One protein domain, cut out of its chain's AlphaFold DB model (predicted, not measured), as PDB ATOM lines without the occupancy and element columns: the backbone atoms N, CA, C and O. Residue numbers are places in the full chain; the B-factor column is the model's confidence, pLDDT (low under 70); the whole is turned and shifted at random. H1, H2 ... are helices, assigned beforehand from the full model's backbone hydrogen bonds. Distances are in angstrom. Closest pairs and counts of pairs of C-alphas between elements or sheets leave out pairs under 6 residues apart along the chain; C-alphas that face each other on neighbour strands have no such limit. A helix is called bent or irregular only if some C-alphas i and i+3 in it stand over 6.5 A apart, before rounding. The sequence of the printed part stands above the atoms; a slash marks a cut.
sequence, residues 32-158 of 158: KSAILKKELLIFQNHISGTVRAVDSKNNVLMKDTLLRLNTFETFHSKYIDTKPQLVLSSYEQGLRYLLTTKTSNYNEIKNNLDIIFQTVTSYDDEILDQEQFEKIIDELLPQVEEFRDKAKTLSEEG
ATOM      1  N   LYS A  32     155.266  91.979 130.996       85.25
ATOM      2  CA  LYS A  32     155.252  92.679 129.704       85.25
ATOM      3  C   LYS A  32     154.078  92.215 128.842       85.25
ATOM      4  O   LYS A  32     153.356  93.054 128.312       85.25
ATOM      5  N   SER A  33     153.866  90.906 128.753       86.31
ATOM      6  CA  SER A  33     152.750  90.318 128.012       86.31
ATOM      7  C   SER A  33     151.397  90.812 128.531       86.31
ATOM      8  O   SER A  33     150.559  91.268 127.756       86.31
ATOM      9  N   ALA A  34     151.220  90.852 129.855       87.12
ATOM     10  CA  ALA A  34     150.011  91.374 130.486       87.12
ATOM     11  C   ALA A  34     149.753  92.852 130.147       87.12
ATOM     12  O   ALA A  34     148.599  93.245 129.970       87.12
ATOM     13  N   ILE A  35     150.806  93.672 130.034       87.88
ATOM     14  CA  ILE A  35     150.681  95.068 129.594       87.88
ATOM     15  C   ILE A  35     150.189  95.124 128.146       87.88
ATOM     16  O   ILE A  35     149.197  95.796 127.885       87.88
ATOM     17  N   LEU A  36     150.825  94.404 127.218       87.56
ATOM     18  CA  LEU A  36     150.434  94.431 125.803       87.56
ATOM     19  C   LEU A  36     149.001  93.917 125.597       87.56
ATOM     20  O   LEU A  36     148.209  94.547 124.897       87.56
ATOM     21  N   LYS A  37     148.631  92.830 126.284       87.44
ATOM     22  CA  LYS A  37     147.264  92.299 126.265       87.44
ATOM     23  C   LYS A  37     146.251  93.312 126.797       87.44
ATOM     24  O   LYS A  37     145.185  93.486 126.213       87.44
ATOM     25  N   LYS A  38     146.578  94.013 127.888       87.81
ATOM     26  CA  LYS A  38     145.716  95.070 128.433       87.81
ATOM     27  C   LYS A  38     145.489  96.191 127.415       87.81
ATOM     28  O   LYS A  38     144.371  96.679 127.310       87.81
ATOM     29  N   GLU A  39     146.519  96.585 126.675       88.88
ATOM     30  CA  GLU A  39     146.436  97.658 125.678       88.88
ATOM     31  C   GLU A  39     145.531  97.260 124.502       88.88
ATOM     32  O   GLU A  39     144.628  98.014 124.138       88.88
ATOM     33  N   LEU A  40     145.681  96.033 123.988       89.56
ATOM     34  CA  LEU A  40     144.774  95.482 122.972       89.56
ATOM     35  C   LEU A  40     143.335  95.365 123.482       89.56
ATOM     36  O   LEU A  40     142.407  95.728 122.767       89.56
ATOM     37  N   LEU A  41     143.135  94.936 124.731       89.38
ATOM     38  CA  LEU A  41     141.803  94.824 125.332       89.38
ATOM     39  C   LEU A  41     141.121  96.191 125.488       89.38
ATOM     40  O   LEU A  41     139.912  96.324 125.285       89.38
ATOM     41  N   ILE A  42     141.874  97.231 125.852       90.12
ATOM     42  CA  ILE A  42     141.340  98.596 125.894       90.12
ATOM     43  C   ILE A  42     140.943  99.036 124.478       90.12
ATOM     44  O   ILE A  42     139.833  99.538 124.295       90.12
ATOM     45  N   PHE A  43     141.785  98.783 123.472       91.94
ATOM     46  CA  PHE A  43     141.467  99.106 122.081       91.94
ATOM     47  C   PHE A  43     140.227  98.354 121.567       91.94
ATOM     48  O   PHE A  43     139.313  98.964 121.009       91.94
ATOM     49  N   GLN A  44     140.125  97.056 121.857       92.19
ATOM     50  CA  GLN A  44     138.951  96.226 121.584       92.19
ATOM     51  C   GLN A  44     137.673  96.828 122.185       92.19
ATOM     52  O   GLN A  44     136.640  96.893 121.516       92.19
ATOM     53  N   ASN A  45     137.738  97.301 123.433       91.75
ATOM     54  CA  ASN A  45     136.595  97.919 124.105       91.75
ATOM     55  C   ASN A  45     136.121  99.196 123.403       91.75
ATOM     56  O   ASN A  45     134.909  99.436 123.336       91.75
ATOM     57  N   HIS A  46     137.042  99.993 122.855       93.50
ATOM     58  CA  HIS A  46     136.688 101.160 122.042       93.50
ATOM     59  C   HIS A  46     135.968 100.737 120.762       93.50
ATOM     60  O   HIS A  46     134.899 101.269 120.464       93.50
ATOM     61  N   ILE A  47     136.469  99.705 120.073       94.31
ATOM     62  CA  ILE A  47     135.831  99.146 118.869       94.31
ATOM     63  C   ILE A  47     134.420  98.640 119.175       94.31
ATOM     64  O   ILE A  47     133.463  99.016 118.497       94.31
ATOM     65  N   SER A  48     134.248  97.868 120.250       93.50
ATOM     66  CA  SER A  48     132.926  97.412 120.700       93.50
ATOM     67  C   SER A  48     131.993  98.561 121.104       93.50
ATOM     68  O   SER A  48     130.773  98.453 120.967       93.50
ATOM     69  N   GLY A  49     132.524  99.663 121.639       93.50
ATOM     70  CA  GLY A  49     131.764 100.895 121.880       93.50
ATOM     71  C   GLY A  49     131.208 101.478 120.583       93.50
ATOM     72  O   GLY A  49     130.005 101.722 120.476       93.50
ATOM     73  N   THR A  50     132.065 101.592 119.573       94.44
ATOM     74  CA  THR A  50     131.719 102.128 118.255       94.44
ATOM     75  C   THR A  50     130.704 101.257 117.529       94.44
ATOM     76  O   THR A  50     129.719 101.786 117.023       94.44
ATOM     77  N   VAL A  51     130.872  99.929 117.535       94.31
ATOM     78  CA  VAL A  51     129.899  98.996 116.938       94.31
ATOM     79  C   VAL A  51     128.518  99.178 117.570       94.31
ATOM     80  O   VAL A  51     127.529  99.334 116.859       94.31
ATOM     81  N   ARG A  52     128.435  99.268 118.905       93.94
ATOM     82  CA  ARG A  52     127.160  99.528 119.600       93.94
ATOM     83  C   ARG A  52     126.549 100.875 119.219       93.94
ATOM     84  O   ARG A  52     125.330 100.972 119.066       93.94
ATOM     85  N   ALA A  53     127.366 101.918 119.075       93.94
ATOM     86  CA  ALA A  53     126.899 103.236 118.648       93.94
ATOM     87  C   ALA A  53     126.376 103.222 117.200       93.94
ATOM     88  O   ALA A  53     125.337 103.821 116.922       93.94
ATOM     89  N   VAL A  54     127.056 102.495 116.310       93.88
ATOM     90  CA  VAL A  54     126.662 102.274 114.912       93.88
ATOM     91  C   VAL A  54     125.344 101.510 114.827       93.88
ATOM     92  O   VAL A  54     124.394 102.012 114.227       93.88
ATOM     93  N   ASP A  55     125.244 100.363 115.499       93.12
ATOM     94  CA  ASP A  55     124.057  99.499 115.476       93.12
ATOM     95  C   ASP A  55     122.811 100.204 116.027       93.12
ATOM     96  O   ASP A  55     121.705 100.039 115.513       93.12
ATOM     97  N   SER A  56     122.990 101.035 117.056       93.62
ATOM     98  CA  SER A  56     121.909 101.829 117.647       93.62
ATOM     99  C   SER A  56     121.680 103.180 116.965       93.62
ATOM    100  O   SER A  56     120.773 103.909 117.373       93.62
ATOM    101  N   LYS A  57     122.482 103.532 115.948       93.88
ATOM    102  CA  LYS A  57     122.443 104.830 115.250       93.88
ATOM    103  C   LYS A  57     122.480 106.022 116.217       93.88
ATOM    104  O   LYS A  57     121.761 107.007 116.040       93.88
ATOM    105  N   ASN A  58     123.296 105.917 117.267       93.62
ATOM    106  CA  ASN A  58     123.255 106.811 118.420       93.62
ATOM    107  C   ASN A  58     124.520 107.673 118.547       93.62
ATOM    108  O   ASN A  58     125.562 107.237 119.044       93.62
ATOM    109  N   ASN A  59     124.381 108.954 118.205       90.88
ATOM    110  CA  ASN A  59     125.464 109.938 118.300       90.88
ATOM    111  C   ASN A  59     125.935 110.203 119.733       90.88
ATOM    112  O   ASN A  59     127.084 110.586 119.930       90.88
ATOM    113  N   VAL A  60     125.082 110.017 120.744       93.94
ATOM    114  CA  VAL A  60     125.483 110.182 122.150       93.94
ATOM    115  C   VAL A  60     126.450 109.072 122.552       93.94
ATOM    116  O   VAL A  60     127.483 109.360 123.149       93.94
ATOM    117  N   LEU A  61     126.173 107.825 122.154       93.50
ATOM    118  CA  LEU A  61     127.081 106.697 122.393       93.50
ATOM    119  C   LEU A  61     128.384 106.830 121.597       93.50
ATOM    120  O   LEU A  61     129.450 106.499 122.115       93.50
ATOM    121  N   MET A  62     128.320 107.359 120.372       93.81
ATOM    122  CA  MET A  62     129.520 107.637 119.577       93.81
ATOM    123  C   MET A  62     130.402 108.698 120.253       93.81
ATOM    124  O   MET A  62     131.612 108.516 120.377       93.81
ATOM    125  N   LYS A  63     129.800 109.783 120.765       93.69
ATOM    126  CA  LYS A  63     130.516 110.828 121.518       93.69
ATOM    127  C   LYS A  63     131.131 110.295 122.810       93.69
ATOM    128  O   LYS A  63     132.271 110.635 123.105       93.69
ATOM    129  N   ASP A  64     130.397 109.472 123.558       92.88
ATOM    130  CA  ASP A  64     130.922 108.807 124.758       92.88
ATOM    131  C   ASP A  64     132.111 107.902 124.411       92.88
ATOM    132  O   ASP A  64     133.141 107.950 125.076       92.88
ATOM    133  N   THR A  65     132.023 107.144 123.315       91.81
ATOM    134  CA  THR A  65     133.130 106.296 122.847       91.81
ATOM    135  C   THR A  65     134.363 107.121 122.479       91.81
ATOM    136  O   THR A  65     135.454 106.808 122.948       91.81
ATOM    137  N   LEU A  66     134.209 108.216 121.727       92.12
ATOM    138  CA  LEU A  66     135.325 109.115 121.406       92.12
ATOM    139  C   LEU A  66     135.923 109.767 122.664       92.12
ATOM    140  O   LEU A  66     137.140 109.899 122.777       92.12
ATOM    141  N   LEU A  67     135.090 110.165 123.630       90.62
ATOM    142  CA  LEU A  67     135.568 110.708 124.902       90.62
ATOM    143  C   LEU A  67     136.400 109.671 125.661       90.62
ATOM    144  O   LEU A  67     137.486 109.991 126.142       90.62
ATOM    145  N   ARG A  68     135.918 108.427 125.741       87.50
ATOM    146  CA  ARG A  68     136.654 107.315 126.353       87.50
ATOM    147  C   ARG A  68     137.960 107.039 125.621       87.50
ATOM    148  O   ARG A  68     138.962 106.880 126.300       87.50
ATOM    149  N   LEU A  69     137.977 107.054 124.290       88.88
ATOM    150  CA  LEU A  69     139.200 106.900 123.497       88.88
ATOM    151  C   LEU A  69     140.256 107.949 123.877       88.88
ATOM    152  O   LEU A  69     141.412 107.610 124.088       88.88
ATOM    153  N   ASN A  70     139.837 109.208 124.034       83.50
ATOM    154  CA  ASN A  70     140.729 110.314 124.387       83.50
ATOM    155  C   ASN A  70     141.136 110.331 125.870       83.50
ATOM    156  O   ASN A  70     142.143 110.937 126.222       83.50
ATOM    157  N   THR A  71     140.327 109.732 126.749       80.12
ATOM    158  CA  THR A  71     140.561 109.737 128.204       80.12
ATOM    159  C   THR A  71     141.338 108.505 128.660       80.12
ATOM    160  O   THR A  71     142.125 108.578 129.601       80.12
ATOM    161  N   PHE A  72     141.108 107.359 128.020       75.56
ATOM    162  CA  PHE A  72     141.853 106.140 128.279       75.56
ATOM    163  C   PHE A  72     143.087 106.111 127.392       75.56
ATOM    164  O   PHE A  72     143.015 105.796 126.206       75.56
ATOM    165  N   GLU A  73     144.221 106.393 128.021       63.84
ATOM    166  CA  GLU A  73     145.554 106.242 127.458       63.84
ATOM    167  C   GLU A  73     145.779 104.793 126.974       63.84
ATOM    168  O   GLU A  73     146.200 103.923 127.730       63.84
ATOM    169  N   THR A  74     145.446 104.526 125.706       70.56
ATOM    170  CA  THR A  74     145.652 103.242 125.015       70.56
ATOM    171  C   THR A  74     146.935 103.327 124.200       70.56
ATOM    172  O   THR A  74     147.171 104.345 123.557       70.56
ATOM    173  N   PHE A  75     147.782 102.306 124.243       76.50
ATOM    174  CA  PHE A  75     149.126 102.265 123.653       76.50
ATOM    175  C   PHE A  75     150.181 103.170 124.318       76.50
ATOM    176  O   PHE A  75     151.186 103.492 123.700       76.50
ATOM    177  N   HIS A  76     150.020 103.570 125.582       68.44
ATOM    178  CA  HIS A  76     150.918 104.553 126.230       68.44
ATOM    179  C   HIS A  76     152.102 103.938 126.985       68.44
ATOM    180  O   HIS A  76     152.980 104.644 127.487       68.44
ATOM    181  N   SER A  77     152.143 102.612 127.093       64.31
ATOM    182  CA  SER A  77     153.274 101.916 127.690       64.31
ATOM    183  C   SER A  77     154.592 102.258 126.979       64.31
ATOM    184  O   SER A  77     154.698 102.197 125.761       64.31
ATOM    185  N   LYS A  78     155.656 102.514 127.754       66.62
ATOM    186  CA  LYS A  78     157.027 102.754 127.250       66.62
ATOM    187  C   LYS A  78     157.613 101.618 126.392       66.62
ATOM    188  O   LYS A  78     158.730 101.741 125.904       66.62
ATOM    189  N   TYR A  79     156.921 100.482 126.321       61.81
ATOM    190  CA  TYR A  79     157.287  99.313 125.522       61.81
ATOM    191  C   TYR A  79     156.652  99.328 124.121       61.81
ATOM    192  O   TYR A  79     156.818  98.364 123.379       61.81
ATOM    193  N   ILE A  80     155.891 100.373 123.800       66.81
ATOM    194  CA  ILE A  80     155.068 100.474 122.602       66.81
ATOM    195  C   ILE A  80     155.667 101.534 121.676       66.81
ATOM    196  O   ILE A  80     155.958 102.651 122.100       66.81
ATOM    197  N   ASP A  81     155.885 101.140 120.422       71.50
ATOM    198  CA  ASP A  81     156.472 101.978 119.377       71.50
ATOM    199  C   ASP A  81     155.470 102.998 118.807       71.50
ATOM    200  O   ASP A  81     154.331 103.108 119.244       71.50
ATOM    201  N   THR A  82     155.875 103.759 117.788       78.62
ATOM    202  CA  THR A  82     155.048 104.806 117.162       78.62
ATOM    203  C   THR A  82     153.901 104.284 116.287       78.62
ATOM    204  O   THR A  82     152.924 105.003 116.076       78.62
ATOM    205  N   LYS A  83     153.984 103.053 115.761       86.50
ATOM    206  CA  LYS A  83     152.941 102.469 114.891       86.50
ATOM    207  C   LYS A  83     151.590 102.273 115.612       86.50
ATOM    208  O   LYS A  83     150.573 102.679 115.057       86.50
ATOM    209  N   PRO A  84     151.533 101.731 116.840       88.94
ATOM    210  CA  PRO A  84     150.303 101.676 117.638       88.94
ATOM    211  C   PRO A  84     149.621 103.037 117.830       88.94
ATOM    212  O   PRO A  84     148.403 103.149 117.688       88.94
ATOM    213  N   GLN A  85     150.389 104.104 118.059       88.31
ATOM    214  CA  GLN A  85     149.859 105.472 118.101       88.31
ATOM    215  C   GLN A  85     149.247 105.896 116.762       88.31
ATOM    216  O   GLN A  85     148.227 106.590 116.737       88.31
ATOM    217  N   LEU A  86     149.836 105.477 115.640       91.06
ATOM    218  CA  LEU A  86     149.268 105.729 114.318       91.06
ATOM    219  C   LEU A  86     147.932 104.992 114.130       91.06
ATOM    220  O   LEU A  86     146.977 105.593 113.643       91.06
ATOM    221  N   VAL A  87     147.829 103.738 114.581       93.50
ATOM    222  CA  VAL A  87     146.558 102.989 114.601       93.50
ATOM    223  C   VAL A  87     145.508 103.748 115.416       93.50
ATOM    224  O   VAL A  87     144.415 104.017 114.919       93.50
ATOM    225  N   LEU A  88     145.843 104.160 116.642       92.25
ATOM    226  CA  LEU A  88     144.916 104.876 117.519       92.25
ATOM    227  C   LEU A  88     144.438 106.201 116.914       92.25
ATOM    228  O   LEU A  88     143.242 106.482 116.911       92.25
ATOM    229  N   SER A  89     145.361 107.003 116.385       91.94
ATOM    230  CA  SER A  89     145.037 108.310 115.800       91.94
ATOM    231  C   SER A  89     144.238 108.196 114.499       91.94
ATOM    232  O   SER A  89     143.303 108.971 114.294       91.94
ATOM    233  N   SER A  90     144.531 107.212 113.642       95.38
ATOM    234  CA  SER A  90     143.711 106.926 112.456       95.38
ATOM    235  C   SER A  90     142.304 106.471 112.845       95.38
ATOM    236  O   SER A  90     141.323 106.929 112.255       95.38
ATOM    237  N   TYR A  91     142.186 105.640 113.885       96.25
ATOM    238  CA  TYR A  91     140.896 105.204 114.414       96.25
ATOM    239  C   TYR A  91     140.084 106.379 114.977       96.25
ATOM    240  O   TYR A  91     138.916 106.557 114.628       96.25
ATOM    241  N   GLU A  92     140.715 107.227 115.793       95.00
ATOM    242  CA  GLU A  92     140.115 108.444 116.348       95.00
ATOM    243  C   GLU A  92     139.573 109.361 115.242       95.00
ATOM    244  O   GLU A  92     138.440 109.843 115.328       95.00
ATOM    245  N   GLN A  93     140.354 109.584 114.181       95.75
ATOM    246  CA  GLN A  93     139.921 110.384 113.034       95.75
ATOM    247  C   GLN A  93     138.682 109.787 112.360       95.75
ATOM    248  O   GLN A  93     137.734 110.522 112.083       95.75
ATOM    249  N   GLY A  94     138.639 108.466 112.165       96.25
ATOM    250  CA  GLY A  94     137.457 107.788 111.633       96.25
ATOM    251  C   GLY A  94     136.207 107.998 112.498       96.25
ATOM    252  O   GLY A  94     135.139 108.311 111.971       96.25
ATOM    253  N   LEU A  95     136.332 107.939 113.831       95.50
ATOM    254  CA  LEU A  95     135.216 108.254 114.738       95.50
ATOM    255  C   LEU A  95     134.750 109.707 114.617       95.50
ATOM    256  O   LEU A  95     133.548 109.981 114.662       95.50
ATOM    257  N   ARG A  96     135.687 110.647 114.465       95.44
ATOM    258  CA  ARG A  96     135.360 112.067 114.272       95.44
ATOM    259  C   ARG A  96     134.578 112.293 112.982       95.44
ATOM    260  O   ARG A  96     133.617 113.054 113.022       95.44
ATOM    261  N   TYR A  97     134.933 111.607 111.895       96.25
ATOM    262  CA  TYR A  97     134.156 111.650 110.655       96.25
ATOM    263  C   TYR A  97     132.768 111.027 110.824       96.25
ATOM    264  O   TYR A  97     131.775 111.628 110.424       96.25
ATOM    265  N   LEU A  98     132.649 109.887 111.511       94.00
ATOM    266  CA  LEU A  98     131.332 109.299 111.780       94.00
ATOM    267  C   LEU A  98     130.417 110.224 112.593       94.00
ATOM    268  O   LEU A  98     129.205 110.219 112.388       94.00
ATOM    269  N   LEU A  99     130.960 111.037 113.502       93.81
ATOM    270  CA  LEU A  99     130.165 112.007 114.265       93.81
ATOM    271  C   LEU A  99     129.551 113.117 113.404       93.81
ATOM    272  O   LEU A  99     128.566 113.726 113.831       93.81
ATOM    273  N   THR A 100     130.126 113.393 112.235       92.19
ATOM    274  CA  THR A 100     129.614 114.369 111.267       92.19
ATOM    275  C   THR A 100     128.771 113.720 110.166       92.19
ATOM    276  O   THR A 100     127.963 114.404 109.545       92.19
ATOM    277  N   THR A 101     128.873 112.404 109.977       92.56
ATOM    278  CA  THR A 101     128.034 111.612 109.065       92.56
ATOM    279  C   THR A 101     126.583 111.473 109.556       92.56
ATOM    280  O   THR A 101     126.302 111.327 110.750       92.56
ATOM    281  N   LYS A 102     125.628 111.420 108.617       90.75
ATOM    282  CA  LYS A 102     124.230 111.051 108.903       90.75
ATOM    283  C   LYS A 102     124.139 109.620 109.443       90.75
ATOM    284  O   LYS A 102     124.591 108.672 108.808       90.75
ATOM    285  N   THR A 103     123.440 109.432 110.561       90.00
ATOM    286  CA  THR A 103     123.307 108.118 111.224       90.00
ATOM    287  C   THR A 103     122.623 107.044 110.371       90.00
ATOM    288  O   THR A 103     122.764 105.851 110.639       90.00
ATOM    289  N   SER A 104     121.899 107.431 109.315       88.56
ATOM    290  CA  SER A 104     121.360 106.501 108.318       88.56
ATOM    291  C   SER A 104     122.446 105.689 107.613       88.56
ATOM    292  O   SER A 104     122.192 104.528 107.294       88.56
ATOM    293  N   ASN A 105     123.638 106.268 107.443       90.31
ATOM    294  CA  ASN A 105     124.735 105.712 106.650       90.31
ATOM    295  C   ASN A 105     125.721 104.901 107.509       90.31
ATOM    296  O   ASN A 105     126.659 104.300 106.998       90.31
ATOM    297  N   TYR A 106     125.507 104.829 108.827       90.56
ATOM    298  CA  TYR A 106     126.398 104.109 109.744       90.56
ATOM    299  C   TYR A 106     126.547 102.625 109.401       90.56
ATOM    300  O   TYR A 106     127.613 102.054 109.594       90.56
ATOM    301  N   ASN A 107     125.518 101.997 108.837       89.56
ATOM    302  CA  ASN A 107     125.584 100.584 108.462       89.56
ATOM    303  C   ASN A 107     126.675 100.294 107.418       89.56
ATOM    304  O   ASN A 107     127.166  99.170 107.347       89.56
ATOM    305  N   GLU A 108     127.081 101.294 106.633       92.06
ATOM    306  CA  GLU A 108     128.096 101.134 105.592       92.06
ATOM    307  C   GLU A 108     129.494 100.896 106.170       92.06
ATOM    308  O   GLU A 108     130.330 100.281 105.510       92.06
ATOM    309  N   ILE A 109     129.745 101.313 107.417       94.00
ATOM    310  CA  ILE A 109     131.042 101.145 108.086       94.00
ATOM    311  C   ILE A 109     131.141  99.851 108.904       94.00
ATOM    312  O   ILE A 109     132.214  99.502 109.394       94.00
ATOM    313  N   LYS A 110     130.028  99.123 109.058       91.69
ATOM    314  CA  LYS A 110     129.937  97.972 109.964       91.69
ATOM    315  C   LYS A 110     130.936  96.870 109.615       91.69
ATOM    316  O   LYS A 110     131.652  96.411 110.492       91.69
ATOM    317  N   ASN A 111     131.051  96.527 108.333       93.06
ATOM    318  CA  ASN A 111     132.004  95.513 107.882       93.06
ATOM    319  C   ASN A 111     133.456  95.876 108.240       93.06
ATOM    320  O   ASN A 111     134.218  95.015 108.661       93.06
ATOM    321  N   ASN A 112     133.831  97.155 108.127       96.00
ATOM    322  CA  ASN A 112     135.167  97.615 108.503       96.00
ATOM    323  C   ASN A 112     135.400  97.465 110.015       96.00
ATOM    324  O   ASN A 112     136.446  96.976 110.427       96.00
ATOM    325  N   LEU A 113     134.415  97.826 110.842       95.00
ATOM    326  CA  LEU A 113     134.503  97.655 112.296       95.00
ATOM    327  C   LEU A 113     134.563  96.180 112.715       95.00
ATOM    328  O   LEU A 113     135.320  95.851 113.626       95.00
ATOM    329  N   ASP A 114     133.806  95.308 112.048       93.69
ATOM    330  CA  ASP A 114     133.805  93.868 112.317       93.69
ATOM    331  C   ASP A 114     135.164  93.239 111.975       93.69
ATOM    332  O   ASP A 114     135.677  92.445 112.761       93.69
ATOM    333  N   ILE A 115     135.784  93.636 110.857       94.56
ATOM    334  CA  ILE A 115     137.136  93.195 110.473       94.56
ATOM    335  C   ILE A 115     138.165  93.632 111.522       94.56
ATOM    336  O   ILE A 115     138.920  92.798 112.019       94.56
ATOM    337  N   ILE A 116     138.159  94.912 111.915       95.38
ATOM    338  CA  ILE A 116     139.080  95.426 112.942       95.38
ATOM    339  C   ILE A 116     138.876  94.657 114.254       95.38
ATOM    340  O   ILE A 116     139.843  94.237 114.885       95.38
ATOM    341  N   PHE A 117     137.622  94.439 114.665       93.31
ATOM    342  CA  PHE A 117     137.309  93.695 115.882       93.31
ATOM    343  C   PHE A 117     137.851  92.263 115.827       93.31
ATOM    344  O   PHE A 117     138.509  91.831 116.773       93.31
ATOM    345  N   GLN A 118     137.630  91.554 114.717       91.81
ATOM    346  CA  GLN A 118     138.112  90.185 114.526       91.81
ATOM    347  C   GLN A 118     139.636  90.095 114.652       91.81
ATOM    348  O   GLN A 118     140.115  89.245 115.405       91.81
ATOM    349  N   THR A 119     140.371  91.012 114.017       91.94
ATOM    350  CA  THR A 119     141.841  91.090 114.087       91.94
ATOM    351  C   THR A 119     142.345  91.304 115.515       91.94
ATOM    352  O   THR A 119     143.331  90.698 115.922       91.94
ATOM    353  N   VAL A 120     141.669  92.134 116.318       89.12
ATOM    354  CA  VAL A 120     142.057  92.309 117.730       89.12
ATOM    355  C   VAL A 120     141.754  91.049 118.554       89.12
ATOM    356  O   VAL A 120     142.517  90.706 119.453       89.12
ATOM    357  N   THR A 121     140.660  90.340 118.256       86.12
ATOM    358  CA  THR A 121     140.212  89.176 119.047       86.12
ATOM    359  C   THR A 121     140.907  87.857 118.730       86.12
ATOM    360  O   THR A 121     140.843  86.941 119.544       86.12
ATOM    361  N   SER A 122     141.575  87.724 117.582       80.81
ATOM    362  CA  SER A 122     142.201  86.460 117.167       80.81
ATOM    363  C   SER A 122     143.378  86.009 118.043       80.81
ATOM    364  O   SER A 122     143.884  84.911 117.843       80.81
ATOM    365  N   TYR A 123     143.786  86.816 119.025       70.06
ATOM    366  CA  TYR A 123     144.999  86.612 119.821       70.06
ATOM    367  C   TYR A 123     144.737  86.535 121.339       70.06
ATOM    368  O   TYR A 123     145.652  86.727 122.139       70.06
ATOM    369  N   ASP A 124     143.495  86.270 121.764       63.94
ATOM    370  CA  ASP A 124     143.105  86.365 123.182       63.94
ATOM    371  C   ASP A 124     143.690  85.238 124.073       63.94
ATOM    372  O   ASP A 124     143.854  85.432 125.277       63.94
ATOM    373  N   ASP A 125     144.107  84.097 123.515       64.69
ATOM    374  CA  ASP A 125     144.585  82.938 124.299       64.69
ATOM    375  C   ASP A 125     146.122  82.774 124.360       64.69
ATOM    376  O   ASP A 125     146.620  81.868 125.034       64.69
ATOM    377  N   GLU A 126     146.901  83.641 123.705       68.69
ATOM    378  CA  GLU A 126     148.363  83.498 123.603       68.69
ATOM    379  C   GLU A 126     149.130  84.393 124.596       68.69
ATOM    380  O   GLU A 126     148.717  85.510 124.922       68.69
ATOM    381  N   ILE A 127     150.291  83.918 125.077       75.38
ATOM    382  CA  ILE A 127     151.272  84.801 125.727       75.38
ATOM    383  C   ILE A 127     151.762  85.754 124.649       75.38
ATOM    384  O   ILE A 127     152.551  85.353 123.805       75.38
ATOM    385  N   LEU A 128     151.299  86.998 124.705       84.44
ATOM    386  CA  LEU A 128     151.662  88.013 123.734       84.44
ATOM    387  C   LEU A 128     153.078  88.533 123.993       84.44
ATOM    388  O   LEU A 128     153.323  89.177 125.021       84.44
ATOM    389  N   ASP A 129     153.998  88.269 123.079       85.75
ATOM    390  CA  ASP A 129     155.292  88.940 123.044       85.75
ATOM    391  C   ASP A 129     155.268  90.195 122.151       85.75
ATOM    392  O   ASP A 129     154.232  90.617 121.633       85.75
ATOM    393  N   GLN A 130     156.424  90.851 122.028       82.88
ATOM    394  CA  GLN A 130     156.552  92.063 121.219       82.88
ATOM    395  C   GLN A 130     156.330  91.786 119.726       82.88
ATOM    396  O   GLN A 130     155.705  92.596 119.053       82.88
ATOM    397  N   GLU A 131     156.840  90.667 119.214       87.06
ATOM    398  CA  GLU A 131     156.789  90.349 117.787       87.06
ATOM    399  C   GLU A 131     155.347  90.046 117.361       87.06
ATOM    400  O   GLU A 131     154.888  90.519 116.323       87.06
ATOM    401  N   GLN A 132     154.608  89.299 118.184       88.44
ATOM    402  CA  GLN A 132     153.181  89.059 117.976       88.44
ATOM    403  C   GLN A 132     152.381  90.358 118.051       88.44
ATOM    404  O   GLN A 132     151.547  90.610 117.186       88.44
ATOM    405  N   PHE A 133     152.660  91.211 119.040       88.44
ATOM    406  CA  PHE A 133     152.012  92.516 119.137       88.44
ATOM    407  C   PHE A 133     152.266  93.374 117.891       88.44
ATOM    408  O   PHE A 133     151.331  93.943 117.340       88.44
ATOM    409  N   GLU A 134     153.503  93.437 117.400       88.69
ATOM    410  CA  GLU A 134     153.843  94.188 116.187       88.69
ATOM    411  C   GLU A 134     153.139  93.640 114.942       88.69
ATOM    412  O   GLU A 134     152.620  94.430 114.155       88.69
ATOM    413  N   LYS A 135     153.030  92.312 114.799       90.69
ATOM    414  CA  LYS A 135     152.255  91.686 113.713       90.69
ATOM    415  C   LYS A 135     150.788  92.106 113.747       90.69
ATOM    416  O   LYS A 135     150.253  92.508 112.720       90.69
ATOM    417  N   ILE A 136     150.167  92.092 114.928       91.75
ATOM    418  CA  ILE A 136     148.779  92.546 115.108       91.75
ATOM    419  C   ILE A 136     148.633  94.002 114.672       91.75
ATOM    420  O   ILE A 136     147.693  94.360 113.972       91.75
ATOM    421  N   ILE A 137     149.568  94.857 115.075       92.81
ATOM    422  CA  ILE A 137     149.540  96.281 114.738       92.81
ATOM    423  C   ILE A 137     149.716  96.503 113.232       92.81
ATOM    424  O   ILE A 137     149.018  97.341 112.659       92.81
ATOM    425  N   ASP A 138     150.597  95.738 112.589       92.56
ATOM    426  CA  ASP A 138     150.810  95.785 111.141       92.56
ATOM    427  C   ASP A 138     149.589  95.275 110.353       92.56
ATOM    428  O   ASP A 138     149.294  95.800 109.279       92.56
ATOM    429  N   GLU A 139     148.832  94.317 110.898       94.62
ATOM    430  CA  GLU A 139     147.549  93.865 110.342       94.62
ATOM    431  C   GLU A 139     146.420  94.887 110.561       94.62
ATOM    432  O   GLU A 139     145.597  95.107 109.668       94.62
ATOM    433  N   LEU A 140     146.383  95.539 111.727       94.62
ATOM    434  CA  LEU A 140     145.346  96.507 112.093       94.62
ATOM    435  C   LEU A 140     145.451  97.815 111.321       94.62
ATOM    436  O   LEU A 140     144.425  98.389 110.954       94.62
ATOM    437  N   LEU A 141     146.668  98.315 111.106       95.06
ATOM    438  CA  LEU A 141     146.889  99.626 110.503       95.06
ATOM    439  C   LEU A 141     146.131  99.817 109.175       95.06
ATOM    440  O   LEU A 141     145.321 100.743 109.118       95.06
ATOM    441  N   PRO A 142     146.286  98.958 108.148       96.94
ATOM    442  CA  PRO A 142     145.566  99.141 106.887       96.94
ATOM    443  C   PRO A 142     144.039  99.067 107.054       96.94
ATOM    444  O   PRO A 142     143.313  99.803 106.391       96.94
ATOM    445  N   GLN A 143     143.535  98.235 107.970       97.12
ATOM    446  CA  GLN A 143     142.095  98.090 108.225       97.12
ATOM    447  C   GLN A 143     141.502  99.353 108.862       97.12
ATOM    448  O   GLN A 143     140.406  99.797 108.511       97.12
ATOM    449  N   VAL A 144     142.240  99.950 109.800       96.94
ATOM    450  CA  VAL A 144     141.853 101.197 110.463       96.94
ATOM    451  C   VAL A 144     141.940 102.388 109.507       96.94
ATOM    452  O   VAL A 144     141.102 103.288 109.577       96.94
ATOM    453  N   GLU A 145     142.909 102.403 108.593       97.25
ATOM    454  CA  GLU A 145     142.984 103.427 107.546       97.25
ATOM    455  C   GLU A 145     141.824 103.320 106.554       97.25
ATOM    456  O   GLU A 145     141.195 104.333 106.250       97.25
ATOM    457  N   GLU A 146     141.461 102.108 106.127       97.56
ATOM    458  CA  GLU A 146     140.286 101.891 105.277       97.56
ATOM    459  C   GLU A 146     138.999 102.358 105.974       97.56
ATOM    460  O   GLU A 146     138.166 103.048 105.380       97.56
ATOM    461  N   PHE A 147     138.856 102.041 107.265       97.56
ATOM    462  CA  PHE A 147     137.774 102.549 108.104       97.56
ATOM    463  C   PHE A 147     137.733 104.084 108.126       97.56
ATOM    464  O   PHE A 147     136.676 104.676 107.894       97.56
ATOM    465  N   ARG A 148     138.873 104.738 108.379       97.56
ATOM    466  CA  ARG A 148     138.990 106.204 108.402       97.56
ATOM    467  C   ARG A 148     138.563 106.810 107.070       97.56
ATOM    468  O   ARG A 148     137.768 107.750 107.059       97.56
ATOM    469  N   ASP A 149     139.082 106.283 105.969       97.56
ATOM    470  CA  ASP A 149     138.862 106.839 104.635       97.56
ATOM    471  C   ASP A 149     137.404 106.676 104.204       97.56
ATOM    472  O   ASP A 149     136.793 107.623 103.708       97.56
ATOM    473  N   LYS A 150     136.793 105.527 104.503       96.31
ATOM    474  CA  LYS A 150     135.367 105.316 104.247       96.31
ATOM    475  C   LYS A 150     134.485 106.215 105.111       96.31
ATOM    476  O   LYS A 150     133.540 106.813 104.601       96.31
ATOM    477  N   ALA A 151     134.797 106.363 106.401       96.38
ATOM    478  CA  ALA A 151     134.076 107.284 107.278       96.38
ATOM    479  C   ALA A 151     134.167 108.735 106.776       96.38
ATOM    480  O   ALA A 151     133.172 109.462 106.813       96.38
ATOM    481  N   LYS A 152     135.331 109.142 106.257       97.06
ATOM    482  CA  LYS A 152     135.527 110.453 105.634       97.06
ATOM    483  C   LYS A 152     134.611 110.649 104.427       97.06
ATOM    484  O   LYS A 152     133.883 111.636 104.398       97.06
ATOM    485  N   THR A 153     134.589 109.704 103.484       95.88
ATOM    486  CA  THR A 153     133.695 109.764 102.315       95.88
ATOM    487  C   THR A 153     132.234 109.918 102.738       95.88
ATOM    488  O   THR A 153     131.555 110.840 102.291       95.88
ATOM    489  N   LEU A 154     131.772 109.109 103.696       94.00
ATOM    490  CA  LEU A 154     130.400 109.198 104.209       94.00
ATOM    491  C   LEU A 154     130.097 110.536 104.898       94.00
ATOM    492  O   LEU A 154     128.948 110.975 104.929       94.00
ATOM    493  N   SER A 155     131.100 111.168 105.509       93.75
ATOM    494  CA  SER A 155     130.960 112.498 106.101       93.75
ATOM    495  C   SER A 155     130.899 113.614 105.060       93.75
ATOM    496  O   SER A 155     130.319 114.652 105.359       93.75
ATOM    497  N   GLU A 156     131.531 113.456 103.899       91.31
ATOM    498  CA  GLU A 156     131.525 114.458 102.822       91.31
ATOM    499  C   GLU A 156     130.241 114.378 101.977       91.31
ATOM    500  O   GLU A 156     129.796 115.382 101.424       91.31
ATOM    501  N   GLU A 157     129.622 113.196 101.911       82.88
ATOM    502  CA  GLU A 157     128.344 112.941 101.229       82.88
ATOM    503  C   GLU A 157     127.102 113.258 102.087       82.88
ATOM    504  O   GLU A 157     125.981 113.352 101.572       82.88
ATOM    505  N   GLY A 158     127.288 113.371 103.406       61.19
ATOM    506  CA  GLY A 158     126.241 113.595 104.408       61.19
ATOM    507  C   GLY A 158     125.850 115.056 104.558       61.19
ATOM    508  O   GLY A 158     124.620 115.307 104.564       61.19
TER     509      GLY A 158
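AT A GLANCE: This is residues 32 to 158 of the 158 residues of an uncharacterized protein of Pontibacillus sp. HMF3514 (UniProt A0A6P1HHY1). The long bent helix H5 forms an elongated bundle with H1, H3 and H4, and shorter H2 packs on the outside, on H1 and H3. You find 127 residues with five named helices, H1 to H5 in order, class all helix. It is compact, radius of gyration of the C-alphas 14.2 A, spans 43 by 25 by 24 A.

HOW THE PARTS SIT: Look at H5, residues 130 to 157, assigned as one helix by its hydrogen bonds but bent, C-alphas 139 and 142 being 6.6 A apart; its arms are H5a, 130 to 139, and H5b, 142 to 157. H5b touches H3, residues 82 to 100, closest C-alphas Gly 94 and Arg 148, 3.9 A, the same way at a shallow tilt of 22 degrees. H5b touches H4, residues 103 to 121, closest C-alphas Asn 112 and Phe 147, 5.6 A, opposite ways at a shallow tilt of 5 degrees; H4 is irregular, C-alphas 104 and 107 being 7.3 A apart. H4 touches H1, residues 32 to 55, closest C-alphas Val 54 and Tyr 106, 5.5 A. H1, with residues 46 to 54 alone, touches H2, residues 59 to 71, in a hairpin, closest C-alphas Ala 53 and Leu 61, 5.1 A. O i to N i+4 pairs are within hydrogen-bond range throughout H1, H2, H5a and H5b, in 14 of 15 in H3 and 9 of 15 in H4.

IN THESE COORDINATES: Find C-alpha 32 at (155.252, 92.679, 129.704); H1 runs 35.0 A from there. H5b ends at C-alpha 157, (128.344, 112.941, 101.229).

THE WHOLE: The C-alphas farthest apart, Lys 32 and Glu 157, are 44.1 A apart. The printed part has no cut and no long link; pLDDT is under 70 at residues 73, 76 to 80, 124 to 126 and 158.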